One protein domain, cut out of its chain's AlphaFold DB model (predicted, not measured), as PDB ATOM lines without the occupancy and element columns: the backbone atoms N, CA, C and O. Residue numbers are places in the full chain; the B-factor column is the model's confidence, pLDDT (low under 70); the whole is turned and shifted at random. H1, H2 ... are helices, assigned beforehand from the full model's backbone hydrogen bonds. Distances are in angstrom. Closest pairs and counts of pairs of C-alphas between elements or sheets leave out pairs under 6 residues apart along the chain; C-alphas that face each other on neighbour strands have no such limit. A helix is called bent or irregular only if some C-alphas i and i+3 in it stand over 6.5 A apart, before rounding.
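What this domain is: This is residues 311 to 391 and 409 to 473 of the 473 residues of the protein "RxLR effector candidate protein" of Hyaloperonospora arabidopsidis (strain Emoy2) (UniProt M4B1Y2). The long helix H3 folds into a V, and H4 packs on both of its arms near the middle of the domain. H2, paired with H1 as a hairpin, crosses the open side of the V; H6, with short H5 on it, packs on H4, and the tail leads back to H7 near H3a. The 146 printed residues hold seven named helices, H1 to H7 in order, and no named strand: all helix. The whole is compact, radius of gyration of the C-alphas 15.2 A, spanning 43 by 38 by 31 A.

Where its parts are: H3, residues 353 to 391, was assigned as one helix by its hydrogen bonds but is bent: C-alphas 367 and 370 are 9.5 A apart. Its arms are H3a, 353 to 367, 21.2 A, and H3b, 370 to 391, 30.9 A, ending at (40.111, 15.728, 45.188). H4 is 410 to 427, 26.3 A; H6 444 to 460, 24.0 A; H2 332 to 345, 19.8 A. H1, 311 to 317, begins at (7.255, 29.908, 44.588); H5 is 432 to 435, H7 468 to 471.

How they stand to each other: H3a touches H4 at a steep tilt of 65 degrees, C-alphas of Phe 358 and Val 420 closest at 6.0 A. H3b touches H4 with residues 377 to 384 alone, at 32 degrees, shallow, opposite ways; Leu 381 and Leu 414 have the closest C-alphas, 6.9 A. H2 touches H3a, about perpendicular at 77 degrees. H4 and H6 only just touch, with 3 pairs of C-alphas within 8 A. Every O i to N i+4 pair is within hydrogen-bond range in H1, H2, H3a and H6; H3b has 17 of 18, H4 13 of 14; H5 and H7 are too short for one.

The domain as a whole: Residues 392 to 408 are not printed; C-alphas 391 and 409 are 17.6 A apart. H1 to H2 is a long link. Confidence is under 70 at 347 to 350, 384 to 391, 409 to 413 and 462 to 473.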
ATOM      1  N   LEU A 311       5.802  29.794  44.789       87.88
ATOM      2  CA  LEU A 311       7.255  29.908  44.588       87.88
ATOM      3  C   LEU A 311       7.934  30.851  45.603       87.88
ATOM      4  O   LEU A 311       9.050  30.595  46.050       87.88
ATOM      5  N   ARG A 312       7.264  31.941  46.006       88.31
ATOM      6  CA  ARG A 312       7.805  32.882  47.000       88.31
ATOM      7  C   ARG A 312       8.123  32.203  48.335       88.31
ATOM      8  O   ARG A 312       9.150  32.526  48.918       88.31
ATOM      9  N   TYR A 313       7.254  31.306  48.797       90.44
ATOM     10  CA  TYR A 313       7.473  30.551  50.030       90.44
ATOM     11  C   TYR A 313       8.703  29.657  49.897       90.44
ATOM     12  O   TYR A 313       9.581  29.705  50.748       90.44
ATOM     13  N   VAL A 314       8.814  28.932  48.779       90.88
ATOM     14  CA  VAL A 314       9.952  28.045  48.497       90.88
ATOM     15  C   VAL A 314      11.272  28.803  48.511       90.88
ATOM     16  O   VAL A 314      12.220  28.385  49.160       90.88
ATOM     17  N   VAL A 315      11.316  29.956  47.846       90.25
ATOM     18  CA  VAL A 315      12.499  30.823  47.815       90.25
ATOM     19  C   VAL A 315      12.908  31.279  49.221       90.25
ATOM     20  O   VAL A 315      14.094  31.292  49.520       90.25
ATOM     21  N   THR A 316      11.956  31.632  50.088       90.69
ATOM     22  CA  THR A 316      12.250  32.020  51.482       90.69
ATOM     23  C   THR A 316      12.708  30.830  52.323       90.69
ATOM     24  O   THR A 316      13.681  30.931  53.055       90.69
ATOM     25  N   VAL A 317      12.046  29.681  52.198       89.69
ATOM     26  CA  VAL A 317      12.402  28.458  52.931       89.69
ATOM     27  C   VAL A 317      13.798  27.947  52.576       89.69
ATOM     28  O   VAL A 317      14.490  27.399  53.428       89.69
ATOM     29  N   LEU A 318      14.205  28.138  51.325       89.19
ATOM     30  CA  LEU A 318      15.541  27.827  50.832       89.19
ATOM     31  C   LEU A 318      16.585  28.900  51.197       89.19
ATOM     32  O   LEU A 318      17.703  28.837  50.703       89.19
ATOM     33  N   GLY A 319      16.233  29.917  51.992       88.81
ATOM     34  CA  GLY A 319      17.150  30.994  52.386       88.81
ATOM     35  C   GLY A 319      17.588  31.905  51.232       88.81
ATOM     36  O   GLY A 319      18.566  32.640  51.344       88.81
ATOM     37  N   LEU A 320      16.882  31.873  50.099       89.38
ATOM     38  CA  LEU A 320      17.248  32.627  48.899       89.38
ATOM     39  C   LEU A 320      16.644  34.034  48.877       89.38
ATOM     40  O   LEU A 320      16.894  34.802  47.951       89.38
ATOM     41  N   ASP A 321      15.797  34.408  49.831       89.25
ATOM     42  CA  ASP A 321      15.247  35.763  49.948       89.25
ATOM     43  C   ASP A 321      16.270  36.818  50.367       89.25
ATOM     44  O   ASP A 321      16.055  38.001  50.087       89.25
ATOM     45  N   GLU A 322      17.409  36.393  50.907       86.44
ATOM     46  CA  GLU A 322      18.512  37.269  51.298       86.44
ATOM     47  C   GLU A 322      19.633  37.375  50.254       86.44
ATOM     48  O   GLU A 322      20.625  38.047  50.521       86.44
ATOM     49  N   LEU A 323      19.463  36.823  49.043       86.75
ATOM     50  CA  LEU A 323      20.479  36.859  47.970       86.75
ATOM     51  C   LEU A 323      21.034  38.264  47.659       86.75
ATOM     52  O   LEU A 323      22.180  38.400  47.247       86.75
ATOM     53  N   GLU A 324      20.239  39.324  47.841       84.56
ATOM     54  CA  GLU A 324      20.696  40.713  47.653       84.56
ATOM     55  C   GLU A 324      21.522  41.261  48.827       84.56
ATOM     56  O   GLU A 324      22.310  42.189  48.646       84.56
ATOM     57  N   LYS A 325      21.299  40.748  50.040       85.75
ATOM     58  CA  LYS A 325      21.893  41.261  51.284       85.75
ATOM     59  C   LYS A 325      23.130  40.477  51.691       85.75
ATOM     60  O   LYS A 325      24.085  41.050  52.208       85.75
ATOM     61  N   THR A 326      23.085  39.174  51.472       79.69
ATOM     62  CA  THR A 326      24.112  38.212  51.835       79.69
ATOM     63  C   THR A 326      24.441  37.389  50.610       79.69
ATOM     64  O   THR A 326      23.544  36.946  49.893       79.69
ATOM     65  N   ILE A 327      25.732  37.162  50.383       73.31
ATOM     66  CA  ILE A 327      26.191  36.255  49.335       73.31
ATOM     67  C   ILE A 327      25.930  34.831  49.837       73.31
ATOM     68  O   ILE A 327      26.788  34.206  50.451       73.31
ATOM     69  N   VAL A 328      24.693  34.367  49.662       81.88
ATOM     70  CA  VAL A 328      24.324  32.965  49.871       81.88
ATOM     71  C   VAL A 328      24.699  32.224  48.591       81.88
ATOM     72  O   VAL A 328      24.213  32.615  47.524       81.88
ATOM     73  N   PRO A 329      25.564  31.197  48.644       85.50
ATOM     74  CA  PRO A 329      25.912  30.435  47.458       85.50
ATOM     75  C   PRO A 329      24.662  29.746  46.911       85.50
ATOM     76  O   PRO A 329      23.917  29.076  47.627       85.50
ATOM     77  N   LEU A 330      24.424  29.913  45.615       88.00
ATOM     78  CA  LEU A 330      23.348  29.230  44.919       88.00
ATOM     79  C   LEU A 330      23.840  27.826  44.580       88.00
ATOM     80  O   LEU A 330      24.559  27.632  43.603       88.00
ATOM     81  N   THR A 331      23.507  26.859  45.426       85.62
ATOM     82  CA  THR A 331      23.968  25.469  45.285       85.62
ATOM     83  C   THR A 331      23.052  24.626  44.384       85.62
ATOM     84  O   THR A 331      21.964  25.058  43.991       85.62
ATOM     85  N   TYR A 332      23.481  23.402  44.056       83.12
ATOM     86  CA  TYR A 332      22.694  22.440  43.274       83.12
ATOM     87  C   TYR A 332      21.316  22.177  43.899       83.12
ATOM     88  O   TYR A 332      20.303  22.181  43.210       83.12
ATOM     89  N   GLU A 333      21.285  22.000  45.213       84.81
ATOM     90  CA  GLU A 333      20.130  21.643  46.027       84.81
ATOM     91  C   GLU A 333      19.009  22.679  45.944       84.81
ATOM     92  O   GLU A 333      17.839  22.346  45.725       84.81
ATOM     93  N   HIS A 334      19.390  23.955  46.053       87.75
ATOM     94  CA  HIS A 334      18.483  25.083  45.897       87.75
ATOM     95  C   HIS A 334      17.830  25.067  44.514       87.75
ATOM     96  O   HIS A 334      16.619  25.255  44.366       87.75
ATOM     97  N   LEU A 335      18.646  24.837  43.488       86.62
ATOM     98  CA  LEU A 335      18.237  24.911  42.096       86.62
ATOM     99  C   LEU A 335      17.388  23.717  41.665       86.62
ATOM    100  O   LEU A 335      16.386  23.916  40.979       86.62
ATOM    101  N   ASP A 336      17.753  22.508  42.087       86.75
ATOM    102  CA  ASP A 336      16.975  21.290  41.860       86.75
ATOM    103  C   ASP A 336      15.596  21.414  42.518       86.75
ATOM    104  O   ASP A 336      14.576  21.267  41.842       86.75
ATOM    105  N   THR A 337      15.546  21.821  43.790       90.00
ATOM    106  CA  THR A 337      14.281  22.020  44.511       90.00
ATOM    107  C   THR A 337      13.391  23.061  43.826       90.00
ATOM    108  O   THR A 337      12.208  22.801  43.590       90.00
ATOM    109  N   LEU A 338      13.937  24.227  43.453       90.94
ATOM    110  CA  LEU A 338      13.181  25.262  42.737       90.94
ATOM    111  C   LEU A 338      12.692  24.788  41.366       90.94
ATOM    112  O   LEU A 338      11.562  25.088  40.983       90.94
ATOM    113  N   ALA A 339      13.529  24.065  40.617       88.12
ATOM    114  CA  ALA A 339      13.181  23.564  39.294       88.12
ATOM    115  C   ALA A 339      12.064  22.520  39.359       88.12
ATOM    116  O   ALA A 339      11.112  22.606  38.579       88.12
ATOM    117  N   VAL A 340      12.140  21.578  40.304       88.94
ATOM    118  CA  VAL A 340      11.092  20.571  40.522       88.94
ATOM    119  C   VAL A 340       9.804  21.238  41.001       88.94
ATOM    120  O   VAL A 340       8.735  20.943  40.469       88.94
ATOM    121  N   TYR A 341       9.884  22.188  41.937       91.06
ATOM    122  CA  TYR A 341       8.705  22.914  42.407       91.06
ATOM    123  C   TYR A 341       8.013  23.676  41.276       91.06
ATOM    124  O   TYR A 341       6.807  23.558  41.077       91.06
ATOM    125  N   TRP A 342       8.788  24.417  40.482       89.06
ATOM    126  CA  TRP A 342       8.259  25.155  39.341       89.06
ATOM    127  C   TRP A 342       7.664  24.226  38.282       89.06
ATOM    128  O   TRP A 342       6.639  24.542  37.680       89.06
ATOM    129  N   TYR A 343       8.292  23.071  38.044       87.25
ATOM    130  CA  TYR A 343       7.753  22.052  37.150       87.25
ATOM    131  C   TYR A 343       6.374  21.572  37.616       87.25
ATOM    132  O   TYR A 343       5.453  21.523  36.800       87.25
ATOM    133  N   LEU A 344       6.219  21.290  38.912       88.12
ATOM    134  CA  LEU A 344       4.954  20.873  39.518       88.12
ATOM    135  C   LEU A 344       3.881  21.973  39.445       88.12
ATOM    136  O   LEU A 344       2.756  21.718  39.019       88.12
ATOM    137  N   GLU A 345       4.239  23.220  39.756       86.44
ATOM    138  CA  GLU A 345       3.336  24.376  39.644       86.44
ATOM    139  C   GLU A 345       2.842  24.567  38.194       86.44
ATOM    140  O   GLU A 345       1.692  24.935  37.932       86.44
ATOM    141  N   MET A 346       3.703  24.240  37.227       81.56
ATOM    142  CA  MET A 346       3.427  24.313  35.796       81.56
ATOM    143  C   MET A 346       2.875  23.017  35.193       81.56
ATOM    144  O   MET A 346       2.607  23.008  33.991       81.56
ATOM    145  N   GLU A 347       2.678  21.936  35.953       67.81
ATOM    146  CA  GLU A 347       2.308  20.603  35.440       67.81
ATOM    147  C   GLU A 347       0.978  20.625  34.659       67.81
ATOM    148  O   GLU A 347       0.803  19.879  33.693       67.81
ATOM    149  N   LYS A 348       0.107  21.612  34.926       64.06
ATOM    150  CA  LYS A 348      -1.071  21.932  34.087       64.06
ATOM    151  C   LYS A 348      -0.728  22.217  32.609       64.06
ATOM    152  O   LYS A 348      -1.610  22.167  31.760       64.06
ATOM    153  N   LYS A 349       0.533  22.536  32.298       63.62
ATOM    154  CA  LYS A 349       1.067  22.943  30.984       63.62
ATOM    155  C   LYS A 349       2.205  22.047  30.457       63.62
ATOM    156  O   LYS A 349       2.674  22.304  29.351       63.62
ATOM    157  N   ARG A 350       2.655  21.028  31.210       69.25
ATOM    158  CA  ARG A 350       3.754  20.088  30.856       69.25
ATOM    159  C   ARG A 350       5.016  20.749  30.248       69.25
ATOM    160  O   ARG A 350       5.396  20.418  29.122       69.25
ATOM    161  N   PRO A 351       5.682  21.698  30.930       70.12
ATOM    162  CA  PRO A 351       6.928  22.274  30.418       70.12
ATOM    163  C   PRO A 351       8.063  21.237  30.407       70.12
ATOM    164  O   PRO A 351       8.110  20.361  31.260       70.12
ATOM    165  N   SER A 352       9.017  21.346  29.477       81.50
ATOM    166  CA  SER A 352      10.264  20.573  29.565       81.50
ATOM    167  C   SER A 352      11.116  21.033  30.755       81.50
ATOM    168  O   SER A 352      10.974  22.164  31.226       81.50
ATOM    169  N   THR A 353      12.061  20.202  31.208       75.50
ATOM    170  CA  THR A 353      13.014  20.571  32.269       75.50
ATOM    171  C   THR A 353      13.775  21.855  31.933       75.50
ATOM    172  O   THR A 353      13.867  22.741  32.775       75.50
ATOM    173  N   GLN A 354      14.231  22.036  30.683       79.50
ATOM    174  CA  GLN A 354      14.890  23.289  30.278       79.50
ATOM    175  C   GLN A 354      13.961  24.500  30.404       79.50
ATOM    176  O   GLN A 354      14.404  25.584  30.774       79.50
ATOM    177  N   LYS A 355      12.666  24.323  30.120       83.44
ATOM    178  CA  LYS A 355      11.670  25.385  30.263       83.44
ATOM    179  C   LYS A 355      11.442  25.740  31.731       83.44
ATOM    180  O   LYS A 355      11.354  26.922  32.046       83.44
ATOM    181  N   ALA A 356      11.402  24.751  32.624       83.19
ATOM    182  CA  ALA A 356      11.342  24.997  34.063       83.19
ATOM    183  C   ALA A 356      12.580  25.771  34.549       83.19
ATOM    184  O   ALA A 356      12.427  26.834  35.146       83.19
ATOM    185  N   LEU A 357      13.787  25.319  34.187       84.75
ATOM    186  CA  LEU A 357      15.047  26.003  34.507       84.75
ATOM    187  C   LEU A 357      15.063  27.449  33.990       84.75
ATOM    188  O   LEU A 357      15.377  28.370  34.740       84.75
ATOM    189  N   PHE A 358      14.650  27.667  32.737       88.44
ATOM    190  CA  PHE A 358      14.528  29.001  32.147       88.44
ATOM    191  C   PHE A 358      13.654  29.931  32.985       88.44
ATOM    192  O   PHE A 358      14.035  31.067  33.263       88.44
ATOM    193  N   TYR A 359      12.484  29.459  33.409       87.88
ATOM    194  CA  TYR A 359      11.593  30.277  34.213       87.88
ATOM    195  C   TYR A 359      12.092  30.499  35.638       87.88
ATOM    196  O   TYR A 359      11.892  31.598  36.152       87.88
ATOM    197  N   VAL A 360      12.765  29.522  36.254       89.00
ATOM    198  CA  VAL A 360      13.413  29.726  37.557       89.00
ATOM    199  C   VAL A 360      14.471  30.820  37.436       89.00
ATOM    200  O   VAL A 360      14.400  31.802  38.173       89.00
ATOM    201  N   VAL A 361      15.378  30.738  36.454       90.62
ATOM    202  CA  VAL A 361      16.385  31.789  36.211       90.62
ATOM    203  C   VAL A 361      15.714  33.132  35.941       90.62
ATOM    204  O   VAL A 361      16.068  34.133  36.558       90.62
ATOM    205  N   LYS A 362      14.695  33.176  35.079       90.88
ATOM    206  CA  LYS A 362      13.943  34.404  34.785       90.88
ATOM    207  C   LYS A 362      13.289  34.999  36.036       90.88
ATOM    208  O   LYS A 362      13.329  36.215  36.222       90.88
ATOM    209  N   GLY A 363      12.691  34.164  36.884       89.75
ATOM    210  CA  GLY A 363      12.046  34.564  38.132       89.75
ATOM    211  C   GLY A 363      13.047  35.117  39.142       89.75
ATOM    212  O   GLY A 363      12.828  36.205  39.680       89.75
ATOM    213  N   LEU A 364      14.176  34.424  39.324       90.88
ATOM    214  CA  LEU A 364      15.280  34.895  40.155       90.88
ATOM    215  C   LEU A 364      15.802  36.241  39.633       90.88
ATOM    216  O   LEU A 364      15.856  37.196  40.402       90.88
ATOM    217  N   ARG A 365      16.091  36.372  38.328       92.81
ATOM    218  CA  ARG A 365      16.597  37.619  37.709       92.81
ATOM    219  C   ARG A 365      15.642  38.789  37.874       92.81
ATOM    220  O   ARG A 365      16.079  39.894  38.183       92.81
ATOM    221  N   LYS A 366      14.337  38.555  37.711       91.56
ATOM    222  CA  LYS A 366      13.313  39.583  37.937       91.56
ATOM    223  C   LYS A 366      13.327  40.084  39.384       91.56
ATOM    224  O   LYS A 366      13.088  41.269  39.601       91.56
ATOM    225  N   LYS A 367      13.582  39.197  40.351       90.06
ATOM    226  CA  LYS A 367      13.559  39.527  41.780       90.06
ATOM    227  C   LYS A 367      14.870  40.150  42.269       90.06
ATOM    228  O   LYS A 367      14.799  41.195  42.894       90.06
ATOM    229  N   TYR A 368      16.014  39.537  41.965       91.62
ATOM    230  CA  TYR A 368      17.319  39.866  42.567       91.62
ATOM    231  C   TYR A 368      18.311  40.544  41.618       91.62
ATOM    232  O   TYR A 368      19.362  41.018  42.044       91.62
ATOM    233  N   ARG A 369      17.987  40.602  40.319       94.19
ATOM    234  CA  ARG A 369      18.878  41.070  39.243       94.19
ATOM    235  C   ARG A 369      20.137  40.210  39.080       94.19
ATOM    236  O   ARG A 369      20.488  39.371  39.905       94.19
ATOM    237  N   ASP A 370      20.847  40.456  37.985       94.44
ATOM    238  CA  ASP A 370      22.072  39.717  37.646       94.44
ATOM    239  C   ASP A 370      23.189  39.967  38.674       94.44
ATOM    240  O   ASP A 370      23.974  39.069  38.956       94.44
ATOM    241  N   ALA A 371      23.208  41.156  39.290       93.06
ATOM    242  CA  ALA A 371      24.219  41.562  40.266       93.06
ATOM    243  C   ALA A 371      24.247  40.717  41.549       93.06
ATOM    244  O   ALA A 371      25.306  40.612  42.155       93.06
ATOM    245  N   ALA A 372      23.124  40.118  41.953       92.81
ATOM    246  CA  ALA A 372      23.072  39.219  43.108       92.81
ATOM    247  C   ALA A 372      23.205  37.744  42.697       92.81
ATOM    248  O   ALA A 372      23.873  36.958  43.362       92.81
ATOM    249  N   ILE A 373      22.597  37.363  41.570       93.00
ATOM    250  CA  ILE A 373      22.536  35.960  41.134       93.00
ATOM    251  C   ILE A 373      23.883  35.468  40.628       93.00
ATOM    252  O   ILE A 373      24.254  34.334  40.911       93.00
ATOM    253  N   VAL A 374      24.607  36.293  39.867       93.81
ATOM    254  CA  VAL A 374      25.879  35.871  39.278       93.81
ATOM    255  C   VAL A 374      26.909  35.540  40.361       93.81
ATOM    256  O   VAL A 374      27.452  34.439  40.292       93.81
ATOM    257  N   PRO A 375      27.151  36.387  41.382       92.56
ATOM    258  CA  PRO A 375      28.055  36.033  42.477       92.56
ATOM    259  C   PRO A 375      27.612  34.792  43.238       92.56
ATOM    260  O   PRO A 375      28.414  33.881  43.406       92.56
ATOM    261  N   ALA A 376      26.331  34.699  43.604       91.31
ATOM    262  CA  ALA A 376      25.794  33.528  44.294       91.31
ATOM    263  C   ALA A 376      26.016  32.231  43.494       91.31
ATOM    264  O   ALA A 376      26.424  31.212  44.046       91.31
ATOM    265  N   MET A 377      25.789  32.272  42.180       91.19
ATOM    266  CA  MET A 377      26.007  31.137  41.284       91.19
ATOM    267  C   MET A 377      27.491  30.801  41.120       91.19
ATOM    268  O   MET A 377      27.847  29.627  41.108       91.19
ATOM    269  N   MET A 378      28.361  31.804  40.980       89.81
ATOM    270  CA  MET A 378      29.806  31.590  40.849       89.81
ATOM    271  C   MET A 378      30.425  31.064  42.143       89.81
ATOM    272  O   MET A 378      31.337  30.246  42.081       89.81
ATOM    273  N   ASP A 379      29.915  31.482  43.298       87.38
ATOM    274  CA  ASP A 379      30.321  30.945  44.591       87.38
ATOM    275  C   ASP A 379      29.828  29.509  44.774       87.38
ATOM    276  O   ASP A 379      30.628  28.647  45.118       87.38
ATOM    277  N   GLY A 380      28.576  29.209  44.411       84.50
ATOM    278  CA  GLY A 380      28.078  27.830  44.392       84.50
ATOM    279  C   GLY A 380      28.877  26.922  43.447       84.50
ATOM    280  O   GLY A 380      29.218  25.797  43.802       84.50
ATOM    281  N   LEU A 381      29.252  27.417  42.261       82.31
ATOM    282  CA  LEU A 381      30.146  26.707  41.337       82.31
ATOM    283  C   LEU A 381      31.552  26.528  41.913       82.31
ATOM    284  O   LEU A 381      32.146  25.468  41.737       82.31
ATOM    285  N   ARG A 382      32.094  27.546  42.592       81.00
ATOM    286  CA  ARG A 382      33.403  27.471  43.246       81.00
ATOM    287  C   ARG A 382      33.385  26.454  44.372       81.00
ATOM    288  O   ARG A 382      34.374  25.749  44.515       81.00
ATOM    289  N   ASP A 383      32.311  26.346  45.139       71.81
ATOM    290  CA  ASP A 383      32.213  25.345  46.199       71.81
ATOM    291  C   ASP A 383      32.256  23.935  45.593       71.81
ATOM    292  O   ASP A 383      33.020  23.099  46.068       71.81
ATOM    293  N   VAL A 384      31.586  23.714  44.454       67.38
ATOM    294  CA  VAL A 384      31.641  22.455  43.675       67.38
ATOM    295  C   VAL A 384      32.994  22.234  42.967       67.38
ATOM    296  O   VAL A 384      33.431  21.100  42.779       67.38
ATOM    297  N   GLN A 385      33.720  23.290  42.598       64.12
ATOM    298  CA  GLN A 385      35.051  23.174  41.981       64.12
ATOM    299  C   GLN A 385      36.186  23.052  42.998       64.12
ATOM    300  O   GLN A 385      37.167  22.372  42.738       64.12
ATOM    301  N   SER A 386      36.083  23.711  44.147       52.91
ATOM    302  CA  SER A 386      37.050  23.632  45.251       52.91
ATOM    303  C   SER A 386      36.929  22.290  45.936       52.91
ATOM    304  O   SER A 386      37.943  21.683  46.277       52.91
ATOM    305  N   ALA A 387      35.686  21.811  46.028       47.88
ATOM    306  CA  ALA A 387      35.383  20.413  46.168       47.88
ATOM    307  C   ALA A 387      36.257  19.589  45.243       47.88
ATOM    308  O   ALA A 387      37.181  18.959  45.736       47.88
ATOM    309  N   TRP A 388      36.062  19.725  43.931       44.69
ATOM    310  CA  TRP A 388      36.771  18.984  42.891       44.69
ATOM    311  C   TRP A 388      38.313  19.095  42.938       44.69
ATOM    312  O   TRP A 388      39.025  18.099  42.844       44.69
ATOM    313  N   ALA A 389      38.880  20.281  43.137       40.47
ATOM    314  CA  ALA A 389      40.328  20.498  43.127       40.47
ATOM    315  C   ALA A 389      41.027  19.874  44.347       40.47
ATOM    316  O   ALA A 389      42.132  19.340  44.221       40.47
ATOM    317  N   HIS A 390      40.375  19.883  45.515       35.19
ATOM    318  CA  HIS A 390      40.868  19.184  46.702       35.19
ATOM    319  C   HIS A 390      40.954  17.664  46.479       35.19
ATOM    320  O   HIS A 390      41.781  16.993  47.094       35.19
ATOM    321  N   LEU A 391      40.150  17.142  45.547       35.38
ATOM    322  CA  LEU A 391      40.111  15.728  45.188       35.38
ATOM    323  C   LEU A 391      41.318  15.323  44.336       35.38
ATOM    324  O   LEU A 391      41.930  14.279  44.545       35.38
ATOM    325  N   GLN A 409      26.010  15.264  35.912       48.53
ATOM    326  CA  GLN A 409      24.728  15.275  36.631       48.53
ATOM    327  C   GLN A 409      24.661  16.341  37.740       48.53
ATOM    328  O   GLN A 409      23.711  17.124  37.750       48.53
ATOM    329  N   GLN A 410      25.689  16.460  38.593       45.62
ATOM    330  CA  GLN A 410      25.766  17.486  39.656       45.62
ATOM    331  C   GLN A 410      26.197  18.857  39.118       45.62
ATOM    332  O   GLN A 410      25.473  19.848  39.232       45.62
ATOM    333  N   ASP A 411      27.317  18.873  38.393       55.12
ATOM    334  CA  ASP A 411      27.758  19.983  37.543       55.12
ATOM    335  C   ASP A 411      26.690  20.345  36.500       55.12
ATOM    336  O   ASP A 411      26.587  21.492  36.069       55.12
ATOM    337  N   GLY A 412      25.852  19.369  36.137       64.19
ATOM    338  CA  GLY A 412      24.737  19.505  35.216       64.19
ATOM    339  C   GLY A 412      23.831  20.670  35.565       64.19
ATOM    340  O   GLY A 412      23.736  21.597  34.774       64.19
ATOM    341  N   CYS A 413      23.176  20.683  36.729       69.38
ATOM    342  CA  CYS A 413      22.181  21.729  36.989       69.38
ATOM    343  C   CYS A 413      22.801  23.125  37.091       69.38
ATOM    344  O   CYS A 413      22.307  24.026  36.421       69.38
ATOM    345  N   LEU A 414      23.902  23.320  37.826       79.69
ATOM    346  CA  LEU A 414      24.544  24.639  37.923       79.69
ATOM    347  C   LEU A 414      25.098  25.122  36.573       79.69
ATOM    348  O   LEU A 414      24.916  26.286  36.214       79.69
ATOM    349  N   ARG A 415      25.699  24.234  35.767       82.81
ATOM    350  CA  ARG A 415      26.122  24.579  34.398       82.81
ATOM    351  C   ARG A 415      24.930  24.855  33.491       82.81
ATOM    352  O   ARG A 415      24.991  25.801  32.720       82.81
ATOM    353  N   GLN A 416      23.846  24.085  33.580       84.56
ATOM    354  CA  GLN A 416      22.616  24.329  32.818       84.56
ATOM    355  C   GLN A 416      21.988  25.667  33.222       84.56
ATOM    356  O   GLN A 416      21.553  26.415  32.355       84.56
ATOM    357  N   PHE A 417      22.017  26.024  34.506       85.75
ATOM    358  CA  PHE A 417      21.604  27.335  35.004       85.75
ATOM    359  C   PHE A 417      22.467  28.462  34.431       85.75
ATOM    360  O   PHE A 417      21.928  29.432  33.897       85.75
ATOM    361  N   LYS A 418      23.796  28.312  34.467       91.19
ATOM    362  CA  LYS A 418      24.735  29.264  33.856       91.19
ATOM    363  C   LYS A 418      24.507  29.399  32.348       91.19
ATOM    364  O   LYS A 418      24.454  30.510  31.834       91.19
ATOM    365  N   LEU A 419      24.293  28.288  31.644       91.19
ATOM    366  CA  LEU A 419      23.970  28.287  30.217       91.19
ATOM    367  C   LEU A 419      22.647  28.999  29.940       91.19
ATOM    368  O   LEU A 419      22.579  29.817  29.031       91.19
ATOM    369  N   VAL A 420      21.604  28.742  30.731       91.25
ATOM    370  CA  VAL A 420      20.327  29.462  30.633       91.25
ATOM    371  C   VAL A 420      20.542  30.963  30.833       91.25
ATOM    372  O   VAL A 420      20.001  31.753  30.062       91.25
ATOM    373  N   LEU A 421      21.360  31.368  31.808       93.06
ATOM    374  CA  LEU A 421      21.703  32.775  32.017       93.06
ATOM    375  C   LEU A 421      22.410  33.375  30.791       93.06
ATOM    376  O   LEU A 421      22.021  34.451  30.337       93.06
ATOM    377  N   PHE A 422      23.372  32.658  30.208       94.81
ATOM    378  CA  PHE A 422      24.056  33.074  28.981       94.81
ATOM    379  C   PHE A 422      23.097  33.200  27.796       94.81
ATOM    380  O   PHE A 422      23.147  34.198  27.078       94.81
ATOM    381  N   TYR A 423      22.172  32.252  27.617       93.25
ATOM    382  CA  TYR A 423      21.121  32.356  26.602       93.25
ATOM    383  C   TYR A 423      20.268  33.608  26.800       93.25
ATOM    384  O   TYR A 423      19.934  34.283  25.826       93.25
ATOM    385  N   MET A 424      19.919  33.945  28.044       93.38
ATOM    386  CA  MET A 424      19.146  35.152  28.318       93.38
ATOM    387  C   MET A 424      19.940  36.428  28.024       93.38
ATOM    388  O   MET A 424      19.387  37.345  27.425       93.38
ATOM    389  N   TRP A 425      21.220  36.494  28.397       95.12
ATOM    390  CA  TRP A 425      22.083  37.633  28.061       95.12
ATOM    391  C   TRP A 425      22.269  37.799  26.557       95.12
ATOM    392  O   TRP A 425      22.160  38.917  26.051       95.12
ATOM    393  N   HIS A 426      22.458  36.696  25.836       92.81
ATOM    394  CA  HIS A 426      22.556  36.710  24.383       92.81
ATOM    395  C   HIS A 426      21.253  37.213  23.741       92.81
ATOM    396  O   HIS A 426      21.289  38.081  22.873       92.81
ATOM    397  N   PHE A 427      20.090  36.750  24.218       90.38
ATOM    398  CA  PHE A 427      18.786  37.218  23.732       90.38
ATOM    399  C   PHE A 427      18.521  38.699  24.055       90.38
ATOM    400  O   PHE A 427      17.888  39.405  23.275       90.38
ATOM    401  N   GLU A 428      19.039  39.186  25.184       93.38
ATOM    402  CA  GLU A 428      19.040  40.605  25.567       93.38
ATOM    403  C   GLU A 428      20.068  41.443  24.791       93.38
ATOM    404  O   GLU A 428      20.184  42.640  25.045       93.38
ATOM    405  N   GLN A 429      20.810  40.834  23.859       93.25
ATOM    406  CA  GLN A 429      21.878  41.468  23.080       93.25
ATOM    407  C   GLN A 429      22.963  42.101  23.963       93.25
ATOM    408  O   GLN A 429      23.585  43.100  23.599       93.25
ATOM    409  N   LYS A 430      23.216  41.517  25.142       93.38
ATOM    410  CA  LYS A 430      24.321  41.940  26.003       93.38
ATOM    411  C   LYS A 430      25.630  41.466  25.394       93.38
ATOM    412  O   LYS A 430      25.923  40.270  25.392       93.38
ATOM    413  N   ALA A 431      26.411  42.409  24.882       92.19
ATOM    414  CA  ALA A 431      27.742  42.129  24.368       92.19
ATOM    415  C   ALA A 431      28.644  41.588  25.500       92.19
ATOM    416  O   ALA A 431      28.486  42.031  26.644       92.19
ATOM    417  N   PRO A 432      29.576  40.654  25.243       90.94
ATOM    418  CA  PRO A 432      30.517  40.175  26.260       90.94
ATOM    419  C   PRO A 432      31.288  41.303  26.961       90.94
ATOM    420  O   PRO A 432      31.568  41.207  28.152       90.94
ATOM    421  N   GLU A 433      31.536  42.406  26.256       91.88
ATOM    422  CA  GLU A 433      32.194  43.619  26.753       91.88
ATOM    423  C   GLU A 433      31.367  44.333  27.835       91.88
ATOM    424  O   GLU A 433      31.899  45.081  28.644       91.88
ATOM    425  N   THR A 434      30.056  44.077  27.926       90.94
ATOM    426  CA  THR A 434      29.233  44.590  29.040       90.94
ATOM    427  C   THR A 434      29.600  43.963  30.387       90.94
ATOM    428  O   THR A 434      29.197  44.476  31.431       90.94
ATOM    429  N   LEU A 435      30.369  42.867  30.370       87.75
ATOM    430  CA  LEU A 435      30.964  42.252  31.553       87.75
ATOM    431  C   LEU A 435      32.352  42.830  31.880       87.75
ATOM    432  O   LEU A 435      32.940  42.463  32.904       87.75
ATOM    433  N   ASP A 436      32.884  43.732  31.045       83.75
ATOM    434  CA  ASP A 436      34.111  44.463  31.343       83.75
ATOM    435  C   ASP A 436      33.888  45.380  32.557       83.75
ATOM    436  O   ASP A 436      32.823  45.968  32.745       83.75
ATOM    437  N   GLY A 437      34.891  45.478  33.431       84.94
ATOM    438  CA  GLY A 437      34.792  46.261  34.670       84.94
ATOM    439  C   GLY A 437      34.126  45.537  35.845       84.94
ATOM    440  O   GLY A 437      33.861  46.176  36.860       84.94
ATOM    441  N   ASN A 438      33.894  44.221  35.737       89.06
ATOM    442  CA  ASN A 438      33.412  43.370  36.831       89.06
ATOM    443  C   ASN A 438      32.113  43.911  37.480       89.06
ATOM    444  O   ASN A 438      32.076  44.211  38.680       89.06
ATOM    445  N   PRO A 439      31.014  44.025  36.704       88.44
ATOM    446  CA  PRO A 439      29.762  44.628  37.175       88.44
ATOM    447  C   PRO A 439      29.112  43.862  38.339       88.44
ATOM    448  O   PRO A 439      28.219  44.379  39.008       88.44
ATOM    449  N   PHE A 440      29.559  42.631  38.582       91.06
ATOM    450  CA  PHE A 440      29.027  41.724  39.591       91.06
ATOM    451  C   PHE A 440      29.878  41.668  40.867       91.06
ATOM    452  O   PHE A 440      29.502  40.963  41.794       91.06
ATOM    453  N   LYS A 441      30.992  42.415  40.948       91.62
ATOM    454  CA  LYS A 441      31.912  42.402  42.104       91.62
ATOM    455  C   LYS A 441      32.458  41.002  42.440       91.62
ATOM    456  O   LYS A 441      32.639  40.671  43.608       91.62
ATOM    457  N   LEU A 442      32.698  40.181  41.421       90.81
ATOM    458  CA  LEU A 442      33.341  38.871  41.557       90.81
ATOM    459  C   LEU A 442      34.828  39.031  41.914       90.81
ATOM    460  O   LEU A 442      35.373  40.131  41.799       90.81
ATOM    461  N   SER A 443      35.518  37.949  42.286       92.62
ATOM    462  CA  SER A 443      36.987  37.980  42.233       92.62
ATOM    463  C   SER A 443      37.458  38.200  40.789       92.62
ATOM    464  O   SER A 443      36.728  37.885  39.846       92.62
ATOM    465  N   GLU A 444      38.664  38.739  40.596       93.50
ATOM    466  CA  GLU A 444      39.199  38.964  39.243       93.50
ATOM    467  C   GLU A 444      39.222  37.655  38.437       93.50
ATOM    468  O   GLU A 444      38.735  37.619  37.310       93.50
ATOM    469  N   ASP A 445      39.651  36.552  39.058       91.94
ATOM    470  CA  ASP A 445      39.670  35.226  38.431       91.94
ATOM    471  C   ASP A 445      38.266  34.755  38.015       91.94
ATOM    472  O   ASP A 445      38.068  34.295  36.890       91.94
ATOM    473  N   GLN A 446      37.263  34.918  38.888       91.06
ATOM    474  CA  GLN A 446      35.871  34.565  38.584       91.06
ATOM    475  C   GLN A 446      35.292  35.452  37.473       91.06
ATOM    476  O   GLN A 446      34.556  34.963  36.615       91.06
ATOM    477  N   ALA A 447      35.611  36.749  37.477       93.00
ATOM    478  CA  ALA A 447      35.159  37.692  36.460       93.00
ATOM    479  C   ALA A 447      35.761  37.367  35.088       93.00
ATOM    480  O   ALA A 447      35.040  37.381  34.088       93.00
ATOM    481  N   VAL A 448      37.059  37.048  35.039       93.12
ATOM    482  CA  VAL A 448      37.757  36.623  33.818       93.12
ATOM    483  C   VAL A 448      37.182  35.303  33.313       93.12
ATOM    484  O   VAL A 448      36.798  35.225  32.147       93.12
ATOM    485  N   GLN A 449      37.027  34.299  34.183       92.69
ATOM    486  CA  GLN A 449      36.440  33.010  33.811       92.69
ATOM    487  C   GLN A 449      35.032  33.173  33.230       92.69
ATOM    488  O   GLN A 449      34.748  32.671  32.144       92.69
ATOM    489  N   LEU A 450      34.150  33.898  33.925       93.62
ATOM    490  CA  LEU A 450      32.778  34.123  33.471       93.62
ATOM    491  C   LEU A 450      32.742  34.842  32.115       93.62
ATOM    492  O   LEU A 450      31.930  34.492  31.256       93.62
ATOM    493  N   ARG A 451      33.615  35.838  31.918       94.44
ATOM    494  CA  ARG A 451      33.701  36.611  30.673       94.44
ATOM    495  C   ARG A 451      34.165  35.751  29.507       94.44
ATOM    496  O   ARG A 451      33.539  35.801  28.453       94.44
ATOM    497  N   GLU A 452      35.215  34.957  29.691       94.88
ATOM    498  CA  GLU A 452      35.737  34.076  28.644       94.88
ATOM    499  C   GLU A 452      34.746  32.960  28.299       94.88
ATOM    500  O   GLU A 452      34.497  32.697  27.123       94.88
ATOM    501  N   GLU A 453      34.083  32.367  29.295       94.50
ATOM    502  CA  GLU A 453      33.029  31.382  29.053       94.50
ATOM    503  C   GLU A 453      31.826  31.989  28.315       94.50
ATOM    504  O   GLU A 453      31.309  31.380  27.375       94.50
ATOM    505  N   TYR A 454      31.388  33.198  28.693       95.56
ATOM    506  CA  TYR A 454      30.293  33.879  28.001       95.56
ATOM    507  C   TYR A 454      30.693  34.316  26.589       95.56
ATOM    508  O   TYR A 454      29.902  34.162  25.662       95.56
ATOM    509  N   ARG A 455      31.923  34.803  26.385       94.56
ATOM    510  CA  ARG A 455      32.459  35.145  25.060       94.56
ATOM    511  C   ARG A 455      32.532  33.910  24.164       94.56
ATOM    512  O   ARG A 455      32.064  33.967  23.029       94.56
ATOM    513  N   ALA A 456      33.056  32.794  24.667       94.19
ATOM    514  CA  ALA A 456      33.094  31.531  23.935       94.19
ATOM    515  C   ALA A 456      31.680  31.061  23.562       94.19
ATOM    516  O   ALA A 456      31.428  30.715  22.408       94.19
ATOM    517  N   PHE A 457      30.736  31.126  24.508       93.69
ATOM    518  CA  PHE A 457      29.326  30.842  24.248       93.69
ATOM    519  C   PHE A 457      28.757  31.766  23.161       93.69
ATOM    520  O   PHE A 457      28.193  31.274  22.188       93.69
ATOM    521  N   PHE A 458      28.958  33.080  23.277       91.75
ATOM    522  CA  PHE A 458      28.453  34.090  22.346       91.75
ATOM    523  C   PHE A 458      28.971  33.872  20.916       91.75
ATOM    524  O   PHE A 458      28.189  33.907  19.970       91.75
ATOM    525  N   LEU A 459      30.264  33.574  20.757       91.69
ATOM    526  CA  LEU A 459      30.881  33.280  19.458       91.69
ATOM    527  C   LEU A 459      30.432  31.929  18.878       91.69
ATOM    528  O   LEU A 459      30.366  31.770  17.662       91.69
ATOM    529  N   SER A 460      30.103  30.957  19.735       90.81
ATOM    530  CA  SER A 460      29.639  29.624  19.320       90.81
ATOM    531  C   SER A 460      28.192  29.578  18.818       90.81
ATOM    532  O   SER A 460      27.765  28.541  18.307       90.81
ATOM    533  N   GLN A 461      27.432  30.674  18.941       85.38
ATOM    534  CA  GLN A 461      26.035  30.779  18.502       85.38
ATOM    535  C   GLN A 461      25.906  31.666  17.248       85.38
ATOM    536  O   GLN A 461      25.236  32.696  17.309       85.38
ATOM    537  N   PRO A 462      26.530  31.316  16.103       53.09
ATOM    538  CA  PRO A 462      26.666  32.247  14.989       53.09
ATOM    539  C   PRO A 462      25.336  32.615  14.321       53.09
ATOM    540  O   PRO A 462      25.243  33.714  13.806       53.09
ATOM    541  N   ASP A 463      24.312  31.751  14.351       62.12
ATOM    542  CA  ASP A 463      23.044  31.987  13.634       62.12
ATOM    543  C   ASP A 463      21.876  31.113  14.135       62.12
ATOM    544  O   ASP A 463      20.899  30.863  13.414       62.12
ATOM    545  N   GLN A 464      21.939  30.582  15.364       53.31
ATOM    546  CA  GLN A 464      20.810  29.795  15.857       53.31
ATOM    547  C   GLN A 464      19.607  30.718  16.055       53.31
ATOM    548  O   GLN A 464      19.542  31.499  17.005       53.31
ATOM    549  N   LYS A 465      18.612  30.578  15.156       52.75
ATOM    550  CA  LYS A 465      17.214  30.917  15.447       52.75
ATOM    551  C   LYS A 465      16.979  30.511  16.901       52.75
ATOM    552  O   LYS A 465      17.334  29.373  17.228       52.75
ATOM    553  N   PRO A 466      16.444  31.413  17.750       49.56
ATOM    554  CA  PRO A 466      16.339  31.168  19.178       49.56
ATOM    555  C   PRO A 466      15.745  29.786  19.394       49.56
ATOM    556  O   PRO A 466      15.012  29.307  18.530       49.56
ATOM    557  N   ILE A 467      16.041  29.147  20.523       51.47
ATOM    558  CA  ILE A 467      15.332  27.945  20.968       51.47
ATOM    559  C   ILE A 467      13.837  28.319  21.042       51.47
ATOM    560  O   ILE A 467      13.312  28.745  22.068       51.47
ATOM    561  N   LEU A 468      13.158  28.272  19.896       43.97
ATOM    562  CA  LEU A 468      11.948  29.042  19.607       43.97
ATOM    563  C   LEU A 468      10.749  28.385  20.275       43.97
ATOM    564  O   LEU A 468       9.698  29.001  20.359       43.97
ATOM    565  N   GLY A 469      10.916  27.182  20.832       53.78
ATOM    566  CA  GLY A 469       9.939  26.544  21.711       53.78
ATOM    567  C   GLY A 469       9.964  27.030  23.169       53.78
ATOM    568  O   GLY A 469       9.025  26.740  23.910       53.78
ATOM    569  N   LEU A 470      11.004  27.755  23.614       50.06
ATOM    570  CA  LEU A 470      11.105  28.239  25.001       50.06
ATOM    571  C   LEU A 470      10.550  29.657  25.193       50.06
ATOM    572  O   LEU A 470      10.023  29.952  26.264       50.06
ATOM    573  N   VAL A 471      10.631  30.506  24.164       45.12
ATOM    574  CA  VAL A 471      10.234  31.928  24.227       45.12
ATOM    575  C   VAL A 471       8.909  32.215  23.496       45.12
ATOM    576  O   VAL A 471       8.311  33.260  23.725       45.12
ATOM    577  N   SER A 472       8.394  31.292  22.670       40.62
ATOM    578  CA  SER A 472       7.033  31.409  22.118       40.62
ATOM    579  C   SER A 472       5.997  30.916  23.139       40.62
ATOM    580  O   SER A 472       5.698  29.726  23.249       40.62
ATOM    581  N   GLY A 473       5.493  31.834  23.958       42.38
ATOM    582  CA  GLY A 473       4.458  31.570  24.956       42.38
ATOM    583  C   GLY A 473       3.890  32.852  25.517       42.38
ATOM    584  O   GLY A 473       4.700  33.614  26.090       42.38
TER     585      GLY A 473